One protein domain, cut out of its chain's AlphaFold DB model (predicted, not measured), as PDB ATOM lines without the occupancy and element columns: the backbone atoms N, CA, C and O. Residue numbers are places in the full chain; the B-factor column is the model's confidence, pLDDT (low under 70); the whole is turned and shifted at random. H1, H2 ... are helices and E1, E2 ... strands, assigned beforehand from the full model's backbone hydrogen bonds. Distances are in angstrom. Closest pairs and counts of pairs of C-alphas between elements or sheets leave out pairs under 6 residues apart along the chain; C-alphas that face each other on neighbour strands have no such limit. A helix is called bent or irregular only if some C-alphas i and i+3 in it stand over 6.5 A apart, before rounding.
ATOM      1  N   LEU A   3     155.576  16.516 162.248       89.44
ATOM      2  CA  LEU A   3     155.734  16.281 160.806       89.44
ATOM      3  C   LEU A   3     154.814  15.167 160.302       89.44
ATOM      4  O   LEU A   3     154.251  15.251 159.213       89.44
ATOM      5  N   PHE A   4     154.691  14.095 161.084       93.50
ATOM      6  CA  PHE A   4     153.943  12.905 160.702       93.50
ATOM      7  C   PHE A   4     153.338  12.231 161.932       93.50
ATOM      8  O   PHE A   4     153.898  12.268 163.023       93.50
ATOM      9  N   SER A   5     152.193  11.586 161.749       93.19
ATOM     10  CA  SER A   5     151.491  10.824 162.780       93.19
ATOM     11  C   SER A   5     150.613   9.786 162.105       93.19
ATOM     12  O   SER A   5     149.801  10.169 161.260       93.19
ATOM     13  N   THR A   6     150.718   8.514 162.489       94.50
ATOM     14  CA  THR A   6     149.865   7.456 161.920       94.50
ATOM     15  C   THR A   6     148.383   7.690 162.204       94.50
ATOM     16  O   THR A   6     147.534   7.344 161.389       94.50
ATOM     17  N   LYS A   7     148.067   8.371 163.311       90.38
ATOM     18  CA  LYS A   7     146.699   8.738 163.693       90.38
ATOM     19  C   LYS A   7     146.048   9.732 162.727       90.38
ATOM     20  O   LYS A   7     144.852   9.635 162.479       90.38
ATOM     21  N   PHE A   8     146.816  10.689 162.205       87.50
ATOM     22  CA  PHE A   8     146.293  11.763 161.346       87.50
ATOM     23  C   PHE A   8     146.591  11.550 159.860       87.50
ATOM     24  O   PHE A   8     145.831  11.993 159.007       87.50
ATOM     25  N   HIS A   9     147.686  10.863 159.543       90.50
ATOM     26  CA  HIS A   9     148.182  10.684 158.177       90.50
ATOM     27  C   HIS A   9     148.029   9.244 157.671       90.50
ATOM     28  O   HIS A   9     148.360   8.965 156.519       90.50
ATOM     29  N   GLY A  10     147.535   8.336 158.515       92.81
ATOM     30  CA  GLY A  10     147.401   6.921 158.203       92.81
ATOM     31  C   GLY A  10     148.735   6.170 158.178       92.81
ATOM     32  O   GLY A  10     149.785   6.661 158.592       92.81
ATOM     33  N   HIS A  11     148.679   4.946 157.668       95.69
ATOM     34  CA  HIS A  11     149.759   3.962 157.703       95.69
ATOM     35  C   HIS A  11     150.462   3.857 156.342       95.69
ATOM     36  O   HIS A  11     150.387   2.839 155.661       95.69
ATOM     37  N   SER A  12     151.095   4.950 155.901       94.75
ATOM     38  CA  SER A  12     151.775   5.018 154.600       94.75
ATOM     39  C   SER A  12     153.224   5.466 154.746       94.75
ATOM     40  O   SER A  12     153.492   6.626 155.068       94.75
ATOM     41  N   LEU A  13     154.162   4.568 154.433       95.12
ATOM     42  CA  LEU A  13     155.590   4.887 154.423       95.12
ATOM     43  C   LEU A  13     155.939   5.969 153.383       95.12
ATOM     44  O   LEU A  13     156.748   6.851 153.659       95.12
ATOM     45  N   SER A  14     155.278   5.977 152.220       94.62
ATOM     46  CA  SER A  14     155.421   7.080 151.257       94.62
ATOM     47  C   SER A  14     155.023   8.418 151.870       94.62
ATOM     48  O   SER A  14     155.741   9.399 151.692       94.62
ATOM     49  N   ARG A  15     153.916   8.468 152.624       94.44
ATOM     50  CA  ARG A  15     153.483   9.708 153.278       94.44
ATOM     51  C   ARG A  15     154.432  10.124 154.398       94.44
ATOM     52  O   ARG A  15     154.711  11.312 154.507       94.44
ATOM     53  N   PHE A  16     154.986   9.170 155.149       96.44
ATOM     54  CA  PHE A  16     156.089   9.428 156.079       96.44
ATOM     55  C   PHE A  16     157.255  10.123 155.362       96.44
ATOM     56  O   PHE A  16     157.627  11.225 155.754       96.44
ATOM     57  N   PHE A  17     157.768   9.552 154.265       95.31
ATOM     58  CA  PHE A  17     158.912  10.132 153.557       95.31
ATOM     59  C   PHE A  17     158.615  11.506 152.961       95.31
ATOM     60  O   PHE A  17     159.475  12.383 153.026       95.31
ATOM     61  N   SER A  18     157.417  11.722 152.413       94.31
ATOM     62  CA  SER A  18     157.003  13.042 151.927       94.31
ATOM     63  C   SER A  18     156.950  14.072 153.060       94.31
ATOM     64  O   SER A  18     157.466  15.173 152.893       94.31
ATOM     65  N   SER A  19     156.393  13.707 154.218       92.69
ATOM     66  CA  SER A  19     156.286  14.581 155.395       92.69
ATOM     67  C   SER A  19     157.631  14.905 156.056       92.69
ATOM     68  O   SER A  19     157.775  15.957 156.673       92.69
ATOM     69  N   THR A  20     158.615  14.008 155.964       93.81
ATOM     70  CA  THR A  20     159.936  14.180 156.594       93.81
ATOM     71  C   THR A  20     161.035  14.571 155.606       93.81
ATOM     72  O   THR A  20     162.206  14.626 155.981       93.81
ATOM     73  N   SER A  21     160.693  14.793 154.336       92.25
ATOM     74  CA  SER A  21     161.667  15.089 153.285       92.25
ATOM     75  C   SER A  21     162.439  16.371 153.599       92.25
ATOM     76  O   SER A  21     161.847  17.393 153.934       92.25
ATOM     77  N   GLY A  22     163.771  16.311 153.523       91.19
ATOM     78  CA  GLY A  22     164.651  17.446 153.826       91.19
ATOM     79  C   GLY A  22     164.728  17.837 155.309       91.19
ATOM     80  O   GLY A  22     165.516  18.710 155.661       91.19
ATOM     81  N   MET A  23     163.970  17.178 156.192       91.19
ATOM     82  CA  MET A  23     163.921  17.518 157.614       91.19
ATOM     83  C   MET A  23     165.014  16.783 158.392       91.19
ATOM     84  O   MET A  23     164.930  15.576 158.605       91.19
ATOM     85  N   SER A  24     166.028  17.517 158.845       91.19
ATOM     86  CA  SER A  24     167.013  17.059 159.837       91.19
ATOM     87  C   SER A  24     166.473  17.217 161.265       91.19
ATOM     88  O   SER A  24     165.476  17.911 161.473       91.19
ATOM     89  N   ASN A  25     167.147  16.639 162.264       90.81
ATOM     90  CA  ASN A  25     166.738  16.697 163.678       90.81
ATOM     91  C   ASN A  25     165.303  16.201 163.891       90.81
ATOM     92  O   ASN A  25     164.433  16.943 164.354       90.81
ATOM     93  N   THR A  26     165.038  14.952 163.525       93.44
ATOM     94  CA  THR A  26     163.709  14.362 163.703       93.44
ATOM     95  C   THR A  26     163.679  13.413 164.889       93.44
ATOM     96  O   THR A  26     164.577  12.599 165.080       93.44
ATOM     97  N   LEU A  27     162.630  13.511 165.697       94.69
ATOM     98  CA  LEU A  27     162.332  12.591 166.781       94.69
ATOM     99  C   LEU A  27     161.225  11.644 166.321       94.69
ATOM    100  O   LEU A  27     160.070  12.049 166.189       94.69
ATOM    101  N   VAL A  28     161.589  10.391 166.073       96.56
ATOM    102  CA  VAL A  28     160.650   9.297 165.833       96.56
ATOM    103  C   VAL A  28     160.214   8.745 167.177       96.56
ATOM    104  O   VAL A  28     161.045   8.291 167.963       96.56
ATOM    105  N   MET A  29     158.912   8.748 167.421       95.44
ATOM    106  CA  MET A  29     158.314   8.207 168.628       95.44
ATOM    107  C   MET A  29     157.304   7.126 168.303       95.44
ATOM    108  O   MET A  29     156.482   7.276 167.401       95.44
ATOM    109  N   ILE A  30     157.347   6.058 169.084       96.75
ATOM    110  CA  ILE A  30     156.512   4.883 168.921       96.75
ATOM    111  C   ILE A  30     155.885   4.567 170.266       96.75
ATOM    112  O   ILE A  30     156.573   4.424 171.278       96.75
ATOM    113  N   GLU A  31     154.570   4.412 170.242       95.81
ATOM    114  CA  GLU A  31     153.839   3.740 171.293       95.81
ATOM    115  C   GLU A  31     153.469   2.330 170.846       95.81
ATOM    116  O   GLU A  31     152.820   2.145 169.812       95.81
ATOM    117  N   THR A  32     153.879   1.332 171.623       96.62
ATOM    118  CA  THR A  32     153.536  -0.067 171.354       96.62
ATOM    119  C   THR A  32     152.120  -0.387 171.840       96.62
ATOM    120  O   THR A  32     151.566   0.309 172.695       96.62
ATOM    121  N   CYS A  33     151.520  -1.468 171.338       95.94
ATOM    122  CA  CYS A  33     150.235  -1.965 171.853       95.94
ATOM    123  C   CYS A  33     150.299  -2.394 173.333       95.94
ATOM    124  O   CYS A  33     149.286  -2.355 174.021       95.94
ATOM    125  N   GLU A  34     151.492  -2.713 173.844       94.12
ATOM    126  CA  GLU A  34     151.753  -2.998 175.268       94.12
ATOM    127  C   GLU A  34     151.899  -1.705 176.107       94.12
ATOM    128  O   GLU A  34     152.141  -1.731 177.316       94.12
ATOM    129  N   GLY A  35     151.752  -0.537 175.472       90.00
ATOM    130  CA  GLY A  35     151.795   0.772 176.113       90.00
ATOM    131  C   GLY A  35     153.201   1.239 176.481       90.00
ATOM    132  O   GLY A  35     153.334   2.075 177.379       90.00
ATOM    133  N   GLU A  36     154.235   0.697 175.841       93.00
ATOM    134  CA  GLU A  36     155.626   1.131 175.983       93.00
ATOM    135  C   GLU A  36     155.892   2.315 175.050       93.00
ATOM    136  O   GLU A  36     155.331   2.389 173.958       93.00
ATOM    137  N   LEU A  37     156.753   3.238 175.479       93.12
ATOM    138  CA  LEU A  37     157.146   4.409 174.694       93.12
ATOM    139  C   LEU A  37     158.628   4.308 174.373       93.12
ATOM    140  O   LEU A  37     159.441   4.202 175.292       93.12
ATOM    141  N   LEU A  38     158.977   4.345 173.094       95.44
ATOM    142  CA  LEU A  38     160.349   4.197 172.610       95.44
ATOM    143  C   LEU A  38     160.532   4.910 171.275       95.44
ATOM    144  O   LEU A  38     159.561   5.338 170.652       95.44
ATOM    145  N   GLY A  39     161.772   5.041 170.823       96.56
ATOM    146  CA  GLY A  39     162.018   5.693 169.552       96.56
ATOM    147  C   GLY A  39     163.477   5.981 169.256       96.56
ATOM    148  O   GLY A  39     164.391   5.391 169.838       96.56
ATOM    149  N   ALA A  40     163.668   6.907 168.323       96.88
ATOM    150  CA  ALA A  40     164.973   7.361 167.885       96.88
ATOM    151  C   ALA A  40     164.961   8.866 167.622       96.88
ATOM    152  O   ALA A  40     164.016   9.401 167.044       96.88
ATOM    153  N   PHE A  41     166.045   9.535 167.986       95.12
ATOM    154  CA  PHE A  41     166.400  10.821 167.415       95.12
ATOM    155  C   PHE A  41     167.338  10.593 166.230       95.12
ATOM    156  O   PHE A  41     168.394   9.977 166.378       95.12
ATOM    157  N   ALA A  42     166.939  11.098 165.070       94.56
ATOM    158  CA  ALA A  42     167.658  11.031 163.810       94.56
ATOM    159  C   ALA A  42     168.170  12.429 163.447       94.56
ATOM    160  O   ALA A  42     167.386  13.344 163.166       94.56
ATOM    161  N   ARG A  43     169.498  12.602 163.461       92.12
ATOM    162  CA  ARG A  43     170.128  13.884 163.112       92.12
ATOM    163  C   ARG A  43     169.942  14.209 161.633       92.12
ATOM    164  O   ARG A  43     169.626  15.353 161.304       92.12
ATOM    165  N   ASP A  44     170.096  13.218 160.764       93.69
ATOM    166  CA  ASP A  44     170.056  13.407 159.317       93.69
ATOM    167  C   ASP A  44     168.648  13.182 158.765       93.69
ATOM    168  O   ASP A  44     167.880  12.364 159.277       93.69
ATOM    169  N   ALA A  45     168.331  13.871 157.669       94.06
ATOM    170  CA  ALA A  45     167.044  13.727 157.004       94.06
ATOM    171  C   ALA A  45     166.817  12.308 156.465       94.06
ATOM    172  O   ALA A  45     167.726  11.678 155.915       94.06
ATOM    173  N   TRP A  46     165.579  11.826 156.586       93.56
ATOM    174  CA  TRP A  46     165.162  10.532 156.051       93.56
ATOM    175  C   TRP A  46     165.188  10.532 154.521       93.56
ATOM    176  O   TRP A  46     164.694  11.456 153.877       93.56
ATOM    177  N   LYS A  47     165.751   9.472 153.932       87.12
ATOM    178  CA  LYS A  47     165.914   9.321 152.481       87.12
ATOM    179  C   LYS A  47     165.110   8.118 151.999       87.12
ATOM    180  O   LYS A  47     165.399   7.002 152.393       87.12
ATOM    181  N   ASN A  48     164.144   8.337 151.110       70.94
ATOM    182  CA  ASN A  48     163.278   7.283 150.552       70.94
ATOM    183  C   ASN A  48     164.040   6.269 149.657       70.94
ATOM    184  O   ASN A  48     163.531   5.208 149.323       70.94
ATOM    185  N   MET A  49     165.272   6.590 149.244       62.50
ATOM    186  CA  MET A  49     165.988   5.887 148.170       62.50
ATOM    187  C   MET A  49     167.429   5.548 148.574       62.50
ATOM    188  O   MET A  49     168.383   6.056 147.982       62.50
ATOM    189  N   GLY A  50     167.609   4.727 149.611       62.19
ATOM    190  CA  GLY A  50     168.937   4.293 150.043       62.19
ATOM    191  C   GLY A  50     168.997   2.811 150.387       62.19
ATOM    192  O   GLY A  50     168.588   2.406 151.465       62.19
ATOM    193  N   GLU A  51     169.619   2.001 149.526       68.12
ATOM    194  CA  GLU A  51     170.088   0.658 149.921       68.12
ATOM    195  C   GLU A  51     171.322   0.727 150.836       68.12
ATOM    196  O   GLU A  51     171.771  -0.283 151.375       68.12
ATOM    197  N   ARG A  52     171.886   1.930 151.017       86.19
ATOM    198  CA  ARG A  52     173.081   2.162 151.819       86.19
ATOM    199  C   ARG A  52     172.748   2.799 153.170       86.19
ATOM    200  O   ARG A  52     171.898   3.690 153.221       86.19
ATOM    201  N   PRO A  53     173.465   2.401 154.235       89.56
ATOM    202  CA  PRO A  53     173.415   3.086 155.518       89.56
ATOM    203  C   PRO A  53     173.733   4.576 155.384       89.56
ATOM    204  O   PRO A  53     174.620   4.958 154.618       89.56
ATOM    205  N   PHE A  54     173.082   5.402 156.194       92.50
ATOM    206  CA  PHE A  54     173.405   6.820 156.366       92.50
ATOM    207  C   PHE A  54     173.193   7.240 157.827       92.50
ATOM    208  O   PHE A  54     173.076   6.386 158.710       92.50
ATOM    209  N   GLY A  55     173.166   8.542 158.095       92.00
ATOM    210  CA  GLY A  55     172.965   9.095 159.428       92.00
ATOM    211  C   GLY A  55     174.269   9.540 160.080       92.00
ATOM    212  O   GLY A  55     175.354   9.391 159.518       92.00
ATOM    213  N   SER A  56     174.145  10.043 161.305       90.44
ATOM    214  CA  SER A  56     175.238  10.657 162.062       90.44
ATOM    215  C   SER A  56     175.352  10.071 163.470       90.44
ATOM    216  O   SER A  56     174.334   9.718 164.080       90.44
ATOM    217  N   GLU A  57     176.568  10.078 164.025       90.69
ATOM    218  CA  GLU A  57     176.857   9.734 165.424       90.69
ATOM    219  C   GLU A  57     176.223  10.685 166.457       90.69
ATOM    220  O   GLU A  57     176.307  10.454 167.659       90.69
ATOM    221  N   LYS A  58     175.548  11.752 166.013       90.56
ATOM    222  CA  LYS A  58     174.739  12.634 166.874       90.56
ATOM    223  C   LYS A  58     173.313  12.115 167.104       90.56
ATOM    224  O   LYS A  58     172.501  12.793 167.727       90.56
ATOM    225  N   SER A  59     172.992  10.944 166.565       93.12
ATOM    226  CA  SER A  59     171.701  10.271 166.736       93.12
ATOM    227  C   SER A  59     171.669   9.477 168.047       93.12
ATOM    228  O   SER A  59     172.714   9.092 168.577       93.12
ATOM    229  N   PHE A  60     170.482   9.165 168.564       94.62
ATOM    230  CA  PHE A  60     170.341   8.271 169.722       94.62
ATOM    231  C   PHE A  60     169.045   7.462 169.670       94.62
ATOM    232  O   PHE A  60     168.053   7.893 169.082       94.62
ATOM    233  N   LEU A  61     169.040   6.298 170.317       96.50
ATOM    234  CA  LEU A  61     167.829   5.519 170.585       96.50
ATOM    235  C   LEU A  61     167.360   5.762 172.014       96.50
ATOM    236  O   LEU A  61     168.172   6.070 172.887       96.50
ATOM    237  N   PHE A  62     166.070   5.595 172.282       94.19
ATOM    238  CA  PHE A  62     165.553   5.739 173.638       94.19
ATOM    239  C   PHE A  62     164.359   4.828 173.932       94.19
ATOM    240  O   PHE A  62     163.625   4.408 173.037       94.19
ATOM    241  N   SER A  63     164.151   4.563 175.220       90.75
ATOM    242  CA  SER A  63     162.914   4.020 175.792       90.75
ATOM    243  C   SER A  63     162.484   4.942 176.928       90.75
ATOM    244  O   SER A  63     163.332   5.278 177.740       90.75
ATOM    245  N   CYS A  64     161.218   5.342 177.017       83.44
ATOM    246  CA  CYS A  64     160.684   6.238 178.054       83.44
ATOM    247  C   CYS A  64     159.818   5.520 179.095       83.44
ATOM    248  O   CYS A  64     159.672   6.009 180.213       83.44
ATOM    249  N   LYS A  65     159.227   4.373 178.747       75.00
ATOM    250  CA  LYS A  65     158.364   3.595 179.644       75.00
ATOM    251  C   LYS A  65     158.715   2.108 179.523       75.00
ATOM    252  O   LYS A  65     158.758   1.631 178.392       75.00
ATOM    253  N   PRO A  66     158.957   1.386 180.638       72.44
ATOM    254  CA  PRO A  66     158.736   1.782 182.040       72.44
ATOM    255  C   PRO A  66     159.801   2.711 182.646       72.44
ATOM    256  O   PRO A  66     159.516   3.387 183.627       72.44
ATOM    257  N   LEU A  67     160.999   2.769 182.062       76.50
ATOM    258  CA  LEU A  67     162.095   3.619 182.522       76.50
ATOM    259  C   LEU A  67     162.696   4.372 181.339       76.50
ATOM    260  O   LEU A  67     162.925   3.785 180.278       76.50
ATOM    261  N   LEU A  68     163.010   5.645 181.565       84.44
ATOM    262  CA  LEU A  68     163.790   6.432 180.632       84.44
ATOM    263  C   LEU A  68     165.225   5.901 180.520       84.44
ATOM    264  O   LEU A  68     165.973   5.886 181.497       84.44
ATOM    265  N   ARG A  69     165.626   5.553 179.300       88.88
ATOM    266  CA  ARG A  69     167.001   5.227 178.923       88.88
ATOM    267  C   ARG A  69     167.294   5.829 177.558       88.88
ATOM    268  O   ARG A  69     166.462   5.718 176.660       88.88
ATOM    269  N   CYS A  70     168.482   6.403 177.406       91.62
ATOM    270  CA  CYS A  70     168.987   6.933 176.144       91.62
ATOM    271  C   CYS A  70     170.287   6.213 175.778       91.62
ATOM    272  O   CYS A  70     171.133   5.967 176.638       91.62
ATOM    273  N   PHE A  71     170.440   5.890 174.500       93.06
ATOM    274  CA  PHE A  71     171.565   5.146 173.949       93.06
ATOM    275  C   PHE A  71     172.146   5.959 172.797       93.06
ATOM    276  O   PHE A  71     171.619   5.929 171.685       93.06
ATOM    277  N   SER A  72     173.184   6.743 173.085       92.75
ATOM    278  CA  SER A  72     173.850   7.583 172.089       92.75
ATOM    279  C   SER A  72     174.610   6.738 171.076       92.75
ATOM    280  O   SER A  72     175.223   5.721 171.427       92.75
ATOM    281  N   ALA A  73     174.595   7.181 169.821       91.00
ATOM    282  CA  ALA A  73     175.398   6.557 168.790       91.00
ATOM    283  C   ALA A  73     176.885   6.555 169.181       91.00
ATOM    284  O   ALA A  73     177.428   7.514 169.730       91.00
ATOM    285  N   GLN A  74     177.532   5.426 168.938       90.25
ATOM    286  CA  GLN A  74     178.964   5.234 169.077       90.25
ATOM    287  C   GLN A  74     179.653   5.725 167.810       90.25
ATOM    288  O   GLN A  74     179.057   5.698 166.736       90.25
ATOM    289  N   ALA A  75     180.930   6.090 167.914       85.75
ATOM    290  CA  ALA A  75     181.747   6.360 166.741       85.75
ATOM    291  C   ALA A  75     181.869   5.083 165.886       85.75
ATOM    292  O   ALA A  75     182.640   4.173 166.186       85.75
ATOM    293  N   ALA A  76     181.069   5.016 164.829       78.00
ATOM    294  CA  ALA A  76     181.054   3.972 163.819       78.00
ATOM    295  C   ALA A  76     181.208   4.596 162.426       78.00
ATOM    296  O   ALA A  76     180.888   5.760 162.195       78.00
ATOM    297  N   GLN A  77     181.686   3.808 161.464       75.12
ATOM    298  CA  GLN A  77     181.839   4.304 160.093       75.12
ATOM    299  C   GLN A  77     180.494   4.449 159.364       75.12
ATOM    300  O   GLN A  77     180.387   5.244 158.436       75.12
ATOM    301  N   SER A  78     179.473   3.670 159.747       85.88
ATOM    302  CA  SER A  78     178.131   3.717 159.153       85.88
ATOM    303  C   SER A  78     177.101   2.952 160.003       85.88
ATOM    304  O   SER A  78     177.460   2.276 160.972       85.88
ATOM    305  N   GLY A  79     175.819   3.027 159.628       88.56
ATOM    306  CA  GLY A  79     174.770   2.177 160.208       88.56
ATOM    307  C   GLY A  79     173.784   2.864 161.153       88.56
ATOM    308  O   GLY A  79     173.044   2.180 161.860       88.56
ATOM    309  N   TYR A  80     173.770   4.197 161.206       94.44
ATOM    310  CA  TYR A  80     172.922   4.939 162.143       94.44
ATOM    311  C   TYR A  80     171.459   4.991 161.709       94.44
ATOM    312  O   TYR A  80     170.589   4.811 162.552       94.44
ATOM    313  N   GLN A  81     171.202   5.191 160.415       94.56
ATOM    314  CA  GLN A  81     169.884   5.261 159.786       94.56
ATOM    315  C   GLN A  81     169.853   4.430 158.496       94.56
ATOM    316  O   GLN A  81     170.825   4.382 157.738       94.56
ATOM    317  N   PHE A  82     168.702   3.821 158.229       94.19
ATOM    318  CA  PHE A  82     168.340   3.181 156.967       94.19
ATOM    319  C   PHE A  82     166.896   3.489 156.634       94.19
ATOM    320  O   PHE A  82     166.048   3.606 157.518       94.19
ATOM    321  N   ALA A  83     166.615   3.548 155.344       93.00
ATOM    322  CA  ALA A  83     165.277   3.735 154.832       93.00
ATOM    323  C   ALA A  83     165.200   3.137 153.429       93.00
ATOM    324  O   ALA A  83     166.001   3.472 152.557       93.00
ATOM    325  N   CYS A  84     164.244   2.241 153.225       91.25
ATOM    326  CA  CYS A  84     163.938   1.673 151.920       91.25
ATOM    327  C   CYS A  84     162.428   1.425 151.812       91.25
ATOM    328  O   CYS A  84     161.660   1.787 152.702       91.25
ATOM    329  N   LYS A  85     161.996   0.769 150.734       90.81
ATOM    330  CA  LYS A  85     160.587   0.407 150.523       90.81
ATOM    331  C   LYS A  85     159.996  -0.491 151.620       90.81
ATOM    332  O   LYS A  85     158.781  -0.510 151.779       90.81
ATOM    333  N   ASP A  86     160.837  -1.222 152.355       91.69
ATOM    334  CA  ASP A  86     160.413  -2.191 153.371       91.69
ATOM    335  C   ASP A  86     160.280  -1.571 154.771       91.69
ATOM    336  O   ASP A  86     159.717  -2.207 155.666       91.69
ATOM    337  N   GLY A  87     160.748  -0.331 154.967       94.44
ATOM    338  CA  GLY A  87     160.648   0.364 156.246       94.44
ATOM    339  C   GLY A  87     161.777   1.354 156.528       94.44
ATOM    340  O   GLY A  87     162.551   1.744 155.648       94.44
ATOM    341  N   ILE A  88     161.881   1.730 157.801       96.12
ATOM    342  CA  ILE A  88     162.983   2.526 158.348       96.12
ATOM    343  C   ILE A  88     163.672   1.767 159.477       96.12
ATOM    344  O   ILE A  88     163.042   1.001 160.207       96.12
ATOM    345  N   ALA A  89     164.967   1.998 159.648       96.31
ATOM    346  CA  ALA A  89     165.725   1.450 160.760       96.31
ATOM    347  C   ALA A  89     166.753   2.439 161.297       96.31
ATOM    348  O   ALA A  89     167.271   3.279 160.563       96.31
ATOM    349  N   CYS A  90     167.090   2.260 162.568       96.50
ATOM    350  CA  CYS A  90     168.226   2.884 163.216       96.50
ATOM    351  C   CYS A  90     169.090   1.815 163.892       96.50
ATOM    352  O   CYS A  90     168.577   0.965 164.621       96.50
ATOM    353  N   GLY A  91     170.405   1.873 163.682       94.25
ATOM    354  CA  GLY A  91     171.366   1.009 164.371       94.25
ATOM    355  C   GLY A  91     171.464  -0.382 163.773       94.25
ATOM    356  O   GLY A  91     171.084  -1.359 164.411       94.25
ATOM    357  N   GLY A  92     171.954  -0.477 162.543       88.69
ATOM    358  CA  GLY A  92     172.068  -1.746 161.828       88.69
ATOM    359  C   GLY A  92     173.015  -1.669 160.635       88.69
ATOM    360  O   GLY A  92     173.666  -0.657 160.403       88.69
ATOM    361  N   GLY A  93     173.122  -2.762 159.882       82.81
ATOM    362  CA  GLY A  93     173.854  -2.804 158.605       82.81
ATOM    363  C   GLY A  93     172.946  -2.753 157.371       82.81
ATOM    364  O   GLY A  93     173.436  -2.610 156.256       82.81
ATOM    365  N   SER A  94     171.632  -2.872 157.562       82.25
ATOM    366  CA  SER A  94     170.612  -2.892 156.510       82.25
ATOM    367  C   SER A  94     169.258  -2.450 157.070       82.25
ATOM    368  O   SER A  94     169.078  -2.375 158.287       82.25
ATOM    369  N   CYS A  95     168.281  -2.202 156.191       77.94
ATOM    370  CA  CYS A  95     166.883  -2.084 156.602       77.94
ATOM    371  C   CYS A  95     166.346  -3.478 156.966       77.94
ATOM    372  O   CYS A  95     165.817  -4.207 156.130       77.94
ATOM    373  N   SER A  96     166.579  -3.886 158.211       86.75
ATOM    374  CA  SER A  96     166.252  -5.220 158.709       86.75
ATOM    375  C   SER A  96     165.679  -5.156 160.114       86.75
ATOM    376  O   SER A  96     166.024  -4.281 160.915       86.75
ATOM    377  N   ARG A  97     164.878  -6.174 160.439       85.00
ATOM    378  CA  ARG A  97     164.317  -6.397 161.772       85.00
ATOM    379  C   ARG A  97     165.385  -6.515 162.857       85.00
ATOM    380  O   ARG A  97     165.068  -6.253 164.007       85.00
ATOM    381  N   MET A  98     166.622  -6.866 162.506       89.19
ATOM    382  CA  MET A  98     167.754  -7.045 163.431       89.19
ATOM    383  C   MET A  98     168.462  -5.729 163.810       89.19
ATOM    384  O   MET A  98     169.587  -5.757 164.301       89.19
ATOM    385  N   SER A  99     167.836  -4.578 163.555       95.44
ATOM    386  CA  SER A  99     168.371  -3.258 163.910       95.44
ATOM    387  C   SER A  99     168.025  -2.856 165.350       95.44
ATOM    388  O   SER A  99     167.091  -3.389 165.954       95.44
ATOM    389  N   GLY A 100     168.741  -1.855 165.869       97.25
ATOM    390  CA  GLY A 100     168.472  -1.192 167.148       97.25
ATOM    391  C   GLY A 100     167.010  -0.776 167.303       97.25
ATOM    392  O   GLY A 100     166.370  -1.055 168.318       97.25
ATOM    393  N   LEU A 101     166.472  -0.180 166.244       98.12
ATOM    394  CA  LEU A 101     165.052   0.051 166.030       98.12
ATOM    395  C   LEU A 101     164.736  -0.190 164.553       98.12
ATOM    396  O   LEU A 101     165.465   0.281 163.686       98.12
ATOM    397  N   PHE A 102     163.646  -0.881 164.259       98.00
ATOM    398  CA  PHE A 102     163.099  -1.037 162.916       98.00
ATOM    399  C   PHE A 102     161.587  -0.828 162.954       98.00
ATOM    400  O   PHE A 102     160.924  -1.252 163.903       98.00
ATOM    401  N   VAL A 103     161.054  -0.194 161.914       98.06
ATOM    402  CA  VAL A 103     159.620  -0.028 161.661       98.06
ATOM    403  C   VAL A 103     159.353  -0.460 160.228       98.06
ATOM    404  O   VAL A 103     160.038  -0.008 159.311       98.06
ATOM    405  N   ASP A 104     158.372  -1.336 160.044       97.00
ATOM    406  CA  ASP A 104     158.034  -1.878 158.731       97.00
ATOM    407  C   ASP A 104     157.308  -0.866 157.829       97.00
ATOM    408  O   ASP A 104     156.854   0.193 158.260       97.00
ATOM    409  N   CYS A 105     157.168  -1.192 156.545       95.56
ATOM    410  CA  CYS A 105     156.519  -0.323 155.562       95.56
ATOM    411  C   CYS A 105     155.025  -0.083 155.802       95.56
ATOM    412  O   CYS A 105     154.466   0.883 155.277       95.56
ATOM    413  N   SER A 106     154.385  -0.930 156.610       96.88
ATOM    414  CA  SER A 106     153.005  -0.727 157.040       96.88
ATOM    415  C   SER A 106     152.895   0.234 158.226       96.88
ATOM    416  O   SER A 106     151.796   0.659 158.555       96.88
ATOM    417  N   LEU A 107     154.004   0.605 158.878       97.81
ATOM    418  CA  LEU A 107     154.014   1.420 160.097       97.81
ATOM    419  C   LEU A 107     153.131   0.833 161.216       97.81
ATOM    420  O   LEU A 107     152.632   1.572 162.067       97.81
ATOM    421  N   THR A 108     152.888  -0.483 161.195       98.00
ATOM    422  CA  THR A 108     152.083  -1.190 162.211       98.00
ATOM    423  C   THR A 108     152.921  -2.152 163.033       98.00
ATOM    424  O   THR A 108     152.498  -2.567 164.113       98.00
ATOM    425  N   ARG A 109     154.123  -2.506 162.568       98.19
ATOM    426  CA  ARG A 109     155.007  -3.433 163.273       98.19
ATOM    427  C   ARG A 109     156.397  -2.846 163.385       98.19
ATOM    428  O   ARG A 109     156.921  -2.250 162.447       98.19
ATOM    429  N   GLY A 110     157.014  -3.082 164.529       98.12
ATOM    430  CA  GLY A 110     158.400  -2.734 164.755       98.12
ATOM    431  C   GLY A 110     159.173  -3.857 165.416       98.12
ATOM    432  O   GLY A 110     158.625  -4.880 165.847       98.12
ATOM    433  N   SER A 111     160.479  -3.667 165.464       98.12
ATOM    434  CA  SER A 111     161.373  -4.502 166.246       98.12
ATOM    435  C   SER A 111     162.519  -3.688 166.816       98.12
ATOM    436  O   SER A 111     162.849  -2.606 166.333       98.12
ATOM    437  N   SER A 112     163.115  -4.209 167.877       98.00
ATOM    438  CA  SER A 112     164.302  -3.648 168.495       98.00
ATOM    439  C   SER A 112     165.178  -4.789 168.976       98.00
ATOM    440  O   SER A 112     164.721  -5.643 169.736       98.00
ATOM    441  N   PHE A 113     166.421  -4.790 168.508       97.31
ATOM    442  CA  PHE A 113     167.459  -5.737 168.892       97.31
ATOM    443  C   PHE A 113     168.702  -4.994 169.375       97.31
ATOM    444  O   PHE A 113     168.843  -3.794 169.121       97.31
ATOM    445  N   PRO A 114     169.636  -5.672 170.059       95.94
ATOM    446  CA  PRO A 114     170.895  -5.045 170.402       95.94
ATOM    447  C   PRO A 114     171.674  -4.632 169.153       95.94
ATOM    448  O   PRO A 114     171.823  -5.426 168.224       95.94
ATOM    449  N   SER A 115     172.192  -3.403 169.139       94.75
ATOM    450  CA  SER A 115     173.027  -2.902 168.043       94.75
ATOM    451  C   SER A 115     174.368  -2.390 168.548       94.75
ATOM    452  O   SER A 115     174.467  -1.810 169.631       94.75
ATOM    453  N   MET A 116     175.412  -2.556 167.737       92.50
ATOM    454  CA  MET A 116     176.743  -2.041 168.063       92.50
ATOM    455  C   MET A 116     176.815  -0.521 167.910       92.50
ATOM    456  O   MET A 116     177.531   0.139 168.659       92.50
ATOM    457  N   GLN A 117     176.044   0.029 166.970       93.62
ATOM    458  CA  GLN A 117     176.020   1.451 166.643       93.62
ATOM    459  C   GLN A 117     175.509   2.295 167.803       93.62
ATOM    460  O   GLN A 117     175.969   3.414 167.953       93.62
ATOM    461  N   PHE A 118     174.595   1.781 168.626       94.81
ATOM    462  CA  PHE A 118     174.049   2.522 169.769       94.81
ATOM    463  C   PHE A 118     174.350   1.859 171.117       94.81
ATOM    464  O   PHE A 118     174.091   2.457 172.156       94.81
ATOM    465  N   ARG A 119     174.881   0.624 171.123       94.81
ATOM    466  CA  ARG A 119     175.030  -0.218 172.328       94.81
ATOM    467  C   ARG A 119     173.734  -0.307 173.142       94.81
ATOM    468  O   ARG A 119     173.747  -0.367 174.369       94.81
ATOM    469  N   ASN A 120     172.600  -0.296 172.447       94.88
ATOM    470  CA  ASN A 120     171.291  -0.439 173.062       94.88
ATOM    471  C   ASN A 120     170.997  -1.922 173.351       94.88
ATOM    472  O   ASN A 120     171.419  -2.782 172.580       94.88
ATOM    473  N   PRO A 121     170.242  -2.241 174.412       95.25
ATOM    474  CA  PRO A 121     169.516  -3.498 174.528       95.25
ATOM    475  C   PRO A 121     168.212  -3.415 173.713       95.25
ATOM    476  O   PRO A 121     167.951  -2.419 173.032       95.25
ATOM    477  N   ASN A 122     167.340  -4.414 173.847       95.56
ATOM    478  CA  ASN A 122     165.958  -4.277 173.389       95.56
ATOM    479  C   ASN A 122     165.305  -3.055 174.061       95.56
ATOM    480  O   ASN A 122     165.368  -2.881 175.288       95.56
ATOM    481  N   LEU A 123     164.701  -2.194 173.244       95.81
ATOM    482  CA  LEU A 123     164.025  -0.980 173.707       95.81
ATOM    483  C   LEU A 123     162.627  -1.271 174.270       95.81
ATOM    484  O   LEU A 123     162.150  -0.508 175.106       95.81
ATOM    485  N   ALA A 124     162.010  -2.369 173.827       94.81
ATOM    486  CA  ALA A 124     160.724  -2.880 174.291       94.81
ATOM    487  C   ALA A 124     160.889  -4.190 175.076       94.81
ATOM    488  O   ALA A 124     161.919  -4.869 174.991       94.81
ATOM    489  N   SER A 125     159.834  -4.570 175.789       92.75
ATOM    490  CA  SER A 125     159.689  -5.823 176.530       92.75
ATOM    491  C   SER A 125     159.839  -7.060 175.639       92.75
ATOM    492  O   SER A 125     160.397  -8.073 176.064       92.75
ATOM    493  N   LYS A 126     159.385  -6.965 174.385       94.69
ATOM    494  CA  LYS A 126     159.495  -8.003 173.355       94.69
ATOM    495  C   LYS A 126     160.361  -7.491 172.193       94.69
ATOM    496  O   LYS A 126     160.191  -6.343 171.786       94.69
ATOM    497  N   PRO A 127     161.237  -8.324 171.594       95.75
ATOM    498  CA  PRO A 127     162.064  -7.909 170.454       95.75
ATOM    499  C   PRO A 127     161.256  -7.467 169.230       95.75
ATOM    500  O   PRO A 127     161.718  -6.661 168.431       95.75
ATOM    501  N   MET A 128     160.046  -8.003 169.070       97.62
ATOM    502  CA  MET A 128     159.087  -7.619 168.038       97.62
ATOM    503  C   MET A 128     157.810  -7.133 168.712       97.62
ATOM    504  O   MET A 128     157.350  -7.753 169.672       97.62
ATOM    505  N   PHE A 129     157.232  -6.056 168.193       97.62
ATOM    506  CA  PHE A 129     156.059  -5.418 168.780       97.62
ATOM    507  C   PHE A 129     155.131  -4.843 167.710       97.62
ATOM    508  O   PHE A 129     155.539  -4.536 166.587       97.62
ATOM    509  N   GLU A 130     153.867  -4.693 168.084       98.31
ATOM    510  CA  GLU A 130     152.874  -3.957 167.307       98.31
ATOM    511  C   GLU A 130     152.872  -2.489 167.726       98.31
ATOM    512  O   GLU A 130     153.028  -2.156 168.906       98.31
ATOM    513  N   ILE A 131     152.723  -1.618 166.739       98.00
ATOM    514  CA  ILE A 131     152.725  -0.171 166.893       98.00
ATOM    515  C   ILE A 131     151.278   0.286 167.021       98.00
ATOM    516  O   ILE A 131     150.490   0.176 166.082       98.00
ATOM    517  N   ARG A 132     150.950   0.851 168.182       96.06
ATOM    518  CA  ARG A 132     149.660   1.488 168.445       96.06
ATOM    519  C   ARG A 132     149.582   2.842 167.751       96.06
ATOM    520  O   ARG A 132     148.583   3.164 167.116       96.06
ATOM    521  N   GLN A 133     150.638   3.640 167.886       94.88
ATOM    522  CA  GLN A 133     150.748   4.960 167.274       94.88
ATOM    523  C   GLN A 133     152.219   5.308 167.062       94.88
ATOM    524  O   GLN A 133     153.062   5.018 167.909       94.88
ATOM    525  N   MET A 134     152.523   5.949 165.936       96.69
ATOM    526  CA  MET A 134     153.846   6.490 165.650       96.69
ATOM    527  C   MET A 134     153.718   7.958 165.270       96.69
ATOM    528  O   MET A 134     152.823   8.334 164.509       96.69
ATOM    529  N   GLU A 135     154.628   8.774 165.784       95.44
ATOM    530  CA  GLU A 135     154.736  10.196 165.479       95.44
ATOM    531  C   GLU A 135     156.172  10.561 165.124       95.44
ATOM    532  O   GLU A 135     157.127   9.939 165.589       95.44
ATOM    533  N   VAL A 136     156.320  11.594 164.302       95.38
ATOM    534  CA  VAL A 136     157.616  12.154 163.930       95.38
ATOM    535  C   VAL A 136     157.568  13.648 164.143       95.38
ATOM    536  O   VAL A 136     156.703  14.332 163.594       95.38
ATOM    537  N   TRP A 137     158.520  14.151 164.910       92.75
ATOM    538  CA  TRP A 137     158.592  15.551 165.291       92.75
ATOM    539  C   TRP A 137     159.891  16.164 164.781       92.75
ATOM    540  O   TRP A 137     160.957  15.592 164.977       92.75
ATOM    541  N   LYS A 138     159.828  17.339 164.155       87.62
ATOM    542  CA  LYS A 138     161.002  18.194 163.952       87.62
ATOM    543  C   LYS A 138     161.365  18.827 165.287       87.62
ATOM    544  O   LYS A 138     160.507  19.460 165.917       87.62
ATOM    545  N   VAL A 139     162.628  18.676 165.663       85.12
ATOM    546  CA  VAL A 139     163.252  19.392 166.769       85.12
ATOM    547  C   VAL A 139     164.100  20.512 166.187       85.12
ATOM    548  O   VAL A 139     164.916  20.276 165.294       85.12
ATOM    549  N   PHE A 140     163.867  21.727 166.659       77.19
ATOM    550  CA  PHE A 140     164.619  22.899 166.238       77.19
ATOM    551  C   PHE A 140     165.801  23.110 167.182       77.19
ATOM    552  O   PHE A 140     165.727  22.793 168.371       77.19
ATOM    553  N   THR A 141     166.919  23.583 166.640       69.50
ATOM    554  CA  THR A 141     167.981  24.166 167.465       69.50
ATOM    555  C   THR A 141     167.590  25.590 167.851       69.50
ATOM    556  O   THR A 141     166.775  26.201 167.168       69.50
ATOM    557  N   VAL A 142     168.197  26.139 168.906       64.62
ATOM    558  CA  VAL A 142     167.955  27.533 169.334       64.62
ATOM    559  C   VAL A 142     168.160  28.512 168.169       64.62
ATOM    560  O   VAL A 142     167.319  29.361 167.916       64.62
ATOM    561  N   GLU A 143     169.213  28.307 167.374       63.50
ATOM    562  CA  GLU A 143     169.496  29.094 166.164       63.50
ATOM    563  C   GLU A 143     168.395  28.961 165.089       63.50
ATOM    564  O   GLU A 143     168.059  29.930 164.414       63.50
ATOM    565  N   GLU A 144     167.817  27.764 164.916       64.75
ATOM    566  CA  GLU A 144     166.712  27.543 163.974       64.75
ATOM    567  C   GLU A 144     165.408  28.187 164.480       64.75
ATOM    568  O   GLU A 144     164.646  28.694 163.659       64.75
ATOM    569  N   GLU A 145     165.155  28.195 165.795       59.84
ATOM    570  CA  GLU A 145     163.991  28.856 166.409       59.84
ATOM    571  C   GLU A 145     164.059  30.380 166.260       59.84
ATOM    572  O   GLU A 145     163.055  31.002 165.912       59.84
ATOM    573  N   GLU A 146     165.243  30.971 166.435       61.84
ATOM    574  CA  GLU A 146     165.465  32.409 166.243       61.84
ATOM    575  C   GLU A 146     165.281  32.842 164.776       61.84
ATOM    576  O   GLU A 146     164.752  33.921 164.522       61.84
ATOM    577  N   LEU A 147     165.648  31.995 163.802       59.84
ATOM    578  CA  LEU A 147     165.418  32.264 162.373       59.84
ATOM    579  C   LEU A 147     163.971  32.021 161.905       59.84
ATOM    580  O   LEU A 147     163.545  32.641 160.933       59.84
ATOM    581  N   HIS A 148     163.233  31.097 162.530       57.16
ATOM    582  CA  HIS A 148     161.869  30.718 162.119       57.16
ATOM    583  C   HIS A 148     160.760  31.403 162.933       57.16
ATOM    584  O   HIS A 148     159.584  31.176 162.652       57.16
ATOM    585  N   GLY A 149     161.109  32.245 163.911       50.38
ATOM    586  CA  GLY A 149     160.178  32.936 164.812       50.38
ATOM    587  C   GLY A 149     159.226  33.959 164.174       50.38
ATOM    588  O   GLY A 149     158.504  34.617 164.917       50.38
ATOM    589  N   ASP A 150     159.199  34.087 162.843       47.88
ATOM    590  CA  ASP A 150     158.329  35.021 162.103       47.88
ATOM    591  C   ASP A 150     157.218  34.319 161.288       47.88
ATOM    592  O   ASP A 150     156.391  34.977 160.662       47.88
ATOM    593  N   PHE A 151     157.149  32.981 161.304       48.97
ATOM    594  CA  PHE A 151     155.999  32.261 160.747       48.97
ATOM    595  C   PHE A 151     154.912  32.140 161.811       48.97
ATOM    596  O   PHE A 151     155.036  31.366 162.762       48.97
ATOM    597  N   SER A 152     153.841  32.913 161.643       47.16
ATOM    598  CA  SER A 152     152.614  32.734 162.413       47.16
ATOM    599  C   SER A 152     152.103  31.295 162.256       47.16
ATOM    600  O   SER A 152     152.216  30.709 161.179       47.16
ATOM    601  N   ASP A 153     151.522  30.723 163.317       48.25
ATOM    602  CA  ASP A 153     150.916  29.380 163.289       48.25
ATOM    603  C   ASP A 153     149.872  29.212 162.153       48.25
ATOM    604  O   ASP A 153     149.530  28.084 161.806       48.25
ATOM    605  N   GLU A 154     149.404  30.307 161.538       49.00
ATOM    606  CA  GLU A 154     148.443  30.308 160.427       49.00
ATOM    607  C   GLU A 154     149.026  29.867 159.071       49.00
ATOM    608  O   GLU A 154     148.267  29.443 158.199       49.00
ATOM    609  N   ASP A 155     150.351  29.896 158.886       44.28
ATOM    610  CA  ASP A 155     151.006  29.482 157.631       44.28
ATOM    611  C   ASP A 155     151.389  27.989 157.614       44.28
ATOM    612  O   ASP A 155     152.091  27.521 156.708       44.28
ATOM    613  N   ASP A 156     150.946  27.201 158.603       47.81
ATOM    614  CA  ASP A 156     151.145  25.756 158.572       47.81
ATOM    615  C   ASP A 156     150.266  25.132 157.465       47.81
ATOM    616  O   ASP A 156     149.038  25.142 157.580       47.81
ATOM    617  N   PRO A 157     150.824  24.502 156.408       42.94
ATOM    618  CA  PRO A 157     150.022  23.828 155.377       42.94
ATOM    619  C   PRO A 157     149.121  22.704 155.925       42.94
ATOM    620  O   PRO A 157     148.269  22.179 155.205       42.94
ATOM    621  N   PHE A 158     149.284  22.330 157.198       43.59
ATOM    622  CA  PHE A 158     148.410  21.411 157.921       43.59
ATOM    623  C   PHE A 158     147.185  22.078 158.580       43.59
ATOM    624  O   PHE A 158     146.225  21.363 158.876       43.59
ATOM    625  N   ASP A 159     147.142  23.406 158.734       44.91
ATOM    626  CA  ASP A 159     145.969  24.136 159.247       44.91
ATOM    627  C   ASP A 159     144.883  24.331 158.174       44.91
ATOM    628  O   ASP A 159     143.689  24.279 158.481       44.91
ATOM    629  N   ALA A 160     145.263  24.375 156.892       37.69
ATOM    630  CA  ALA A 160     144.313  24.322 155.775       37.69
ATOM    631  C   ALA A 160     143.557  22.976 155.701       37.69
ATOM    632  O   ALA A 160     142.389  22.932 155.315       37.69
ATOM    633  N   VAL A 161     144.186  21.877 156.141       41.12
ATOM    634  CA  VAL A 161     143.525  20.569 156.360       41.12
ATOM    635  C   VAL A 161     142.800  20.537 157.720       41.12
ATOM    636  O   VAL A 161     141.854  19.776 157.933       41.12
ATOM    637  N   GLY A 162     143.210  21.415 158.638       34.31
ATOM    638  CA  GLY A 162     142.614  21.659 159.947       34.31
ATOM    639  C   GLY A 162     141.194  22.229 159.904       34.31
ATOM    640  O   GLY A 162     140.438  21.996 160.847       34.31
ATOM    641  N   ALA A 163     140.781  22.896 158.823       37.53
ATOM    642  CA  ALA A 163     139.426  23.445 158.689       37.53
ATOM    643  C   ALA A 163     138.328  22.355 158.683       37.53
ATOM    644  O   ALA A 163     137.272  22.544 159.291       37.53
ATOM    645  N   ASP A 164     138.600  21.175 158.112       35.56
ATOM    646  CA  ASP A 164     137.690  20.019 158.190       35.56
ATOM    647  C   ASP A 164     137.772  19.302 159.553       35.56
ATOM    648  O   ASP A 164     136.774  18.784 160.066       35.56
ATOM    649  N   LEU A 165     138.934  19.347 160.213       37.09
ATOM    650  CA  LEU A 165     139.133  18.854 161.585       37.09
ATOM    651  C   LEU A 165     138.585  19.811 162.658       37.09
ATOM    652  O   LEU A 165     138.359  19.390 163.797       37.09
ATOM    653  N   ALA A 166     138.306  21.074 162.323       35.47
ATOM    654  CA  ALA A 166     137.704  22.052 163.224       35.47
ATOM    655  C   ALA A 166     136.270  21.664 163.627       35.47
ATOM    656  O   ALA A 166     135.803  22.069 164.692       35.47
ATOM    657  N   ARG A 167     135.611  20.784 162.858       38.97
ATOM    658  CA  ARG A 167     134.341  20.142 163.246       38.97
ATOM    659  C   ARG A 167     134.490  19.115 164.378       38.97
ATOM    660  O   ARG A 167     133.496  18.737 164.987       38.97
ATOM    661  N   PHE A 168     135.717  18.707 164.710       36.22
ATOM    662  CA  PHE A 168     136.037  17.775 165.797       36.22
ATOM    663  C   PHE A 168     136.686  18.448 167.025       36.22
ATOM    664  O   PHE A 168     137.152  17.742 167.928       36.22
ATOM    665  N   ARG A 169     136.677  19.794 167.115       32.69
ATOM    666  CA  ARG A 169     137.199  20.620 168.236       32.69
ATOM    667  C   ARG A 169     136.399  20.486 169.553       32.69
ATOM    668  O   ARG A 169     136.064  21.462 170.210       32.69
ATOM    669  N   GLY A 170     136.133  19.253 169.973       31.75
ATOM    670  CA  GLY A 170     135.627  18.904 171.304       31.75
ATOM    671  C   GLY A 170     136.434  17.809 172.008       31.75
ATOM    672  O   GLY A 170     136.161  17.507 173.167       31.75
ATOM    673  N   ARG A 171     137.437  17.200 171.358       32.41
ATOM    674  CA  ARG A 171     138.287  16.168 171.977       32.41
ATOM    675  C   ARG A 171     139.712  16.688 172.157       32.41
ATOM    676  O   ARG A 171     140.348  17.097 171.190       32.41
ATOM    677  N   LYS A 172     140.211  16.662 173.399       39.50
ATOM    678  CA  LYS A 172     141.634  16.857 173.726       39.50
ATOM    679  C   LYS A 172     142.488  16.024 172.758       39.50
ATOM    680  O   LYS A 172     142.172  14.863 172.507       39.50
ATOM    681  N   LYS A 173     143.543  16.624 172.192       43.81
ATOM    682  CA  LYS A 173     144.483  15.933 171.298       43.81
ATOM    683  C   LYS A 173     145.217  14.851 172.101       43.81
ATOM    684  O   LYS A 173     146.209  15.143 172.757       43.81
ATOM    685  N   ASP A 174     144.722  13.616 172.065       47.41
ATOM    686  CA  ASP A 174     145.457  12.454 172.579       47.41
ATOM    687  C   ASP A 174     146.677  12.217 171.669       47.41
ATOM    688  O   ASP A 174     146.557  11.584 170.612       47.41
ATOM    689  N   SER A 175     147.805  12.823 172.039       59.12
ATOM    690  CA  SER A 175     149.133  12.686 171.428       59.12
ATOM    691  C   SER A 175     149.898  11.534 172.089       59.12
ATOM    692  O   SER A 175     149.629  11.205 173.251       59.12
ATOM    693  N   VAL A 176     150.861  10.931 171.379       55.66
ATOM    694  CA  VAL A 176     151.828  10.006 172.017       55.66
ATOM    695  C   VAL A 176     152.593  10.744 173.120       55.66
ATOM    696  O   VAL A 176     152.888  10.182 174.180       55.66
ATOM    697  N   LEU A 177     152.845  12.038 172.909       55.25
ATOM    698  CA  LEU A 177     153.289  12.940 173.958       55.25
ATOM    699  C   LEU A 177     152.118  13.281 174.883       55.25
ATOM    700  O   LEU A 177     151.275  14.126 174.585       55.25
ATOM    701  N   LYS A 178     152.070  12.630 176.044       55.12
ATOM    702  CA  LYS A 178     151.301  13.149 177.179       55.12
ATOM    703  C   LYS A 178     152.113  14.266 177.835       55.12
ATOM    704  O   LYS A 178     153.314  14.086 178.037       55.12
ATOM    705  N   ASN A 179     151.433  15.351 178.217       45.66
ATOM    706  CA  ASN A 179     151.986  16.515 178.918       45.66
ATOM    707  C   ASN A 179     152.986  16.087 180.012       45.66
ATOM    708  O   ASN A 179     152.581  15.675 181.100       45.66
ATOM    709  N   GLY A 180     154.286  16.137 179.710       41.69
ATOM    710  CA  GLY A 180     155.353  15.706 180.624       41.69
ATOM    711  C   GLY A 180     156.587  15.136 179.926       41.69
ATOM    712  O   GLY A 180     157.707  15.465 180.312       41.69
ATOM    713  N   VAL A 181     156.403  14.352 178.858       48.53
ATOM    714  CA  VAL A 181     157.530  13.837 178.049       48.53
ATOM    715  C   VAL A 181     158.131  14.957 177.185       48.53
ATOM    716  O   VAL A 181     159.338  14.973 176.959       48.53
ATOM    717  N   ASP A 182     157.312  15.946 176.806       50.81
ATOM    718  CA  ASP A 182     157.663  17.108 175.971       50.81
ATOM    719  C   ASP A 182     158.841  17.916 176.518       50.81
ATOM    720  O   ASP A 182     159.887  18.042 175.886       50.81
ATOM    721  N   ARG A 183     158.688  18.442 177.740       43.59
ATOM    722  CA  ARG A 183     159.686  19.308 178.387       43.59
ATOM    723  C   ARG A 183     160.988  18.565 178.648       43.59
ATOM    724  O   ARG A 183     162.066  19.147 178.602       43.59
ATOM    725  N   PHE A 184     160.863  17.277 178.942       47.34
ATOM    726  CA  PHE A 184     161.979  16.444 179.325       47.34
ATOM    727  C   PHE A 184     162.786  15.994 178.101       47.34
ATOM    728  O   PHE A 184     163.993  16.189 178.097       47.34
ATOM    729  N   MET A 185     162.156  15.515 177.022       50.47
ATOM    730  CA  MET A 185     162.866  15.142 175.786       50.47
ATOM    731  C   MET A 185     163.501  16.356 175.091       50.47
ATOM    732  O   MET A 185     164.635  16.260 174.624       50.47
ATOM    733  N   LEU A 186     162.839  17.521 175.098       47.38
ATOM    734  CA  LEU A 186     163.426  18.767 174.583       47.38
ATOM    735  C   LEU A 186     164.668  19.209 175.381       47.38
ATOM    736  O   LEU A 186     165.598  19.768 174.800       47.38
ATOM    737  N   SER A 187     164.751  18.880 176.678       45.19
ATOM    738  CA  SER A 187     165.950  19.157 177.484       45.19
ATOM    739  C   SER A 187     167.183  18.343 177.058       45.19
ATOM    740  O   SER A 187     168.300  18.800 177.287       45.19
ATOM    741  N   PHE A 188     167.018  17.194 176.382       45.75
ATOM    742  CA  PHE A 188     168.142  16.410 175.835       45.75
ATOM    743  C   PHE A 188     168.615  16.910 174.475       45.75
ATOM    744  O   PHE A 188     169.790  16.764 174.154       45.75
ATOM    745  N   VAL A 189     167.713  17.475 173.668       45.97
ATOM    746  CA  VAL A 189     168.040  17.893 172.297       45.97
ATOM    747  C   VAL A 189     168.537  19.342 172.249       45.97
ATOM    748  O   VAL A 189     169.385  19.665 171.425       45.97
ATOM    749  N   GLY A 190     168.067  20.201 173.163       36.38
ATOM    750  CA  GLY A 190     168.445  21.617 173.215       36.38
ATOM    751  C   GLY A 190     169.650  21.948 174.099       36.38
ATOM    752  O   GLY A 190     170.093  23.090 174.103       36.38
ATOM    753  N   HIS A 191     170.184  20.997 174.870       38.22
ATOM    754  CA  HIS A 191     171.251  21.300 175.816       38.22
ATOM    755  C   HIS A 191     172.488  20.426 175.606       38.22
ATOM    756  O   HIS A 191     172.490  19.234 175.909       38.22
ATOM    757  N   GLY A 192     173.611  21.074 175.296       40.38
ATOM    758  CA  GLY A 192     174.922  20.627 175.770       40.38
ATOM    759  C   GLY A 192     175.042  20.756 177.297       40.38
ATOM    760  O   GLY A 192     176.011  21.330 177.783       40.38
ATOM    761  N   SER A 193     174.042  20.309 178.069       35.53
ATOM    762  CA  SER A 193     174.049  20.422 179.530       35.53
ATOM    763  C   SER A 193     174.594  19.170 180.191       35.53
ATOM    764  O   SER A 193     174.568  18.059 179.655       35.53
ATOM    765  N   ALA A 194     175.031  19.381 181.428       34.00
ATOM    766  CA  ALA A 194     175.553  18.406 182.367       34.00
ATOM    767  C   ALA A 194     174.720  17.115 182.519       34.00
ATOM    768  O   ALA A 194     175.257  16.139 183.019       34.00
ATOM    769  N   LEU A 195     173.456  17.050 182.074       35.41
ATOM    770  CA  LEU A 195     172.642  15.822 182.082       35.41
ATOM    771  C   LEU A 195     173.061  14.803 181.007       35.41
ATOM    772  O   LEU A 195     173.077  13.604 181.288       35.41
ATOM    773  N   SER A 196     173.478  15.268 179.824       35.12
ATOM    774  CA  SER A 196     174.120  14.425 178.799       35.12
ATOM    775  C   SER A 196     175.437  13.835 179.329       35.12
ATOM    776  O   SER A 196     175.692  12.636 179.213       35.12
ATOM    777  N   GLN A 197     176.224  14.655 180.037       34.03
ATOM    778  CA  GLN A 197     177.468  14.225 180.687       34.03
ATOM    779  C   GLN A 197     177.220  13.326 181.915       34.03
ATOM    780  O   GLN A 197     177.953  12.362 182.121       34.03
ATOM    781  N   ALA A 198     176.161  13.561 182.696       31.67
ATOM    782  CA  ALA A 198     175.824  12.764 183.878       31.67
ATOM    783  C   ALA A 198     175.340  11.346 183.528       31.67
ATOM    784  O   ALA A 198     175.544  10.422 184.317       31.67
ATOM    785  N   MET A 199     174.749  11.139 182.344       33.62
ATOM    786  CA  MET A 199     174.409   9.792 181.866       33.62
ATOM    787  C   MET A 199     175.621   9.024 181.323       33.62
ATOM    788  O   MET A 199     175.634   7.796 181.405       33.62
ATOM    789  N   HIS A 200     176.677   9.708 180.865       33.22
ATOM    790  CA  HIS A 200     177.945   9.049 180.525       33.22
ATOM    791  C   HIS A 200     178.672   8.474 181.750       33.22
ATOM    792  O   HIS A 200     179.386   7.482 181.621       33.22
ATOM    793  N   VAL A 201     178.452   9.035 182.942       28.75
ATOM    794  CA  VAL A 201     179.130   8.600 184.177       28.75
ATOM    795  C   VAL A 201     178.514   7.328 184.782       28.75
ATOM    796  O   VAL A 201     179.186   6.622 185.527       28.75
ATOM    797  N   ARG A 202     177.268   6.962 184.444       27.06
ATOM    798  CA  ARG A 202     176.581   5.810 185.070       27.06
ATOM    799  C   ARG A 202     176.732   4.458 184.365       27.06
ATOM    800  O   ARG A 202     176.245   3.474 184.904       27.06
TER     801      ARG A 202
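This is residues 3 to 202 of the 205 residues of the protein "Hypothetical protein" of Hanusia phi (UniProt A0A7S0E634). A twisted sheet of eleven strands is folded over at its long bent strand E11, with the wall E2, E3, E5, E6 partly face to face with the wall E4, E7, E8, E9, E10. H2 packs on E1 at one side of this body, while residues 149 to 157 and 159 to 173, including H4, stick out as a loose arm. The 200 printed residues run E1 H1 H2 E2 to E11 H3 H4 H5 H6, class mixed; the sheet is branched and its neighbour pairs are antiparallel. The whole is compact, radius of gyration of the C-alphas 16.6 A, spanning 47 by 37 by 33 A.

Find C-alpha 128 at (159.087, -7.619, 168.038); from there E11, residues 128 to 138, runs 26.2 A to C-alpha 138 at (161.002, 18.194, 163.952). The other strands are E1, 3 to 5; E2, 26 to 32, 19.2 A; E3, 37 to 42, 16.5 A; E4, 50 to 54; E5, 60 to 65, 16.2 A; E6, 69 to 72; E7, 81 to 84; E8, 87 to 90; E9, 101 to 104; and E10, 109 to 111. The helices are H1, 6 to 9; H2, 13 to 20; H3, 142 to 148; H4, 159 to 168, 13.5 A; H5, 181 to 189; and H6, 194 to 202, ending at C-alpha 202, (176.581, 5.810, 185.070).

Start at E11, which bends by 78 degrees at residue 132. E1 and E10 lie on one side of it, N 136 and O 4 at 2.8 A, N 110 and O 129 at 2.9 A; E2 lies on the other side, N 29 and O 135 at 2.8 A. E2 and E3 are antiparallel neighbours, N 28 and O 40 at 2.8 A; so are E3 and E5, N 41 and O 60 at 2.8 A, and E5 and E6, N 61 and O 71 at 2.9 A. E7 to E11 form a meander, each strand the antiparallel neighbour of the one before; E4 is an edge strand beside E7, N 54 and O 81 at 2.9 A. The closest C-alphas of E3 and E9, Gly 39 and Leu 101, are 7.3 A apart. H2 is on the sheet, its Ser 19 C-alpha 5.7 A from that of Leu 3; H1 stands at the sheet's level. H5 and H6 only graze the sheet; H3 and H4 are not on it. Every O i to N i+4 pair is within hydrogen-bond range in H2 and H3, but 2 of 6 in H4, with 3 of 7 O i to N i+3 pairs, 4 of 5 in H5 and 3 of 5 in H6; H1 is too short for such a pair.

The C-alphas of Arg 167 and Val 201, the two farthest apart, are 50.8 A apart. The printed part has no cut. The links E10 to E11 and H4 to H5 are long. In this model pLDDT is under 70 at residues 49 to 51 and 141 to 202.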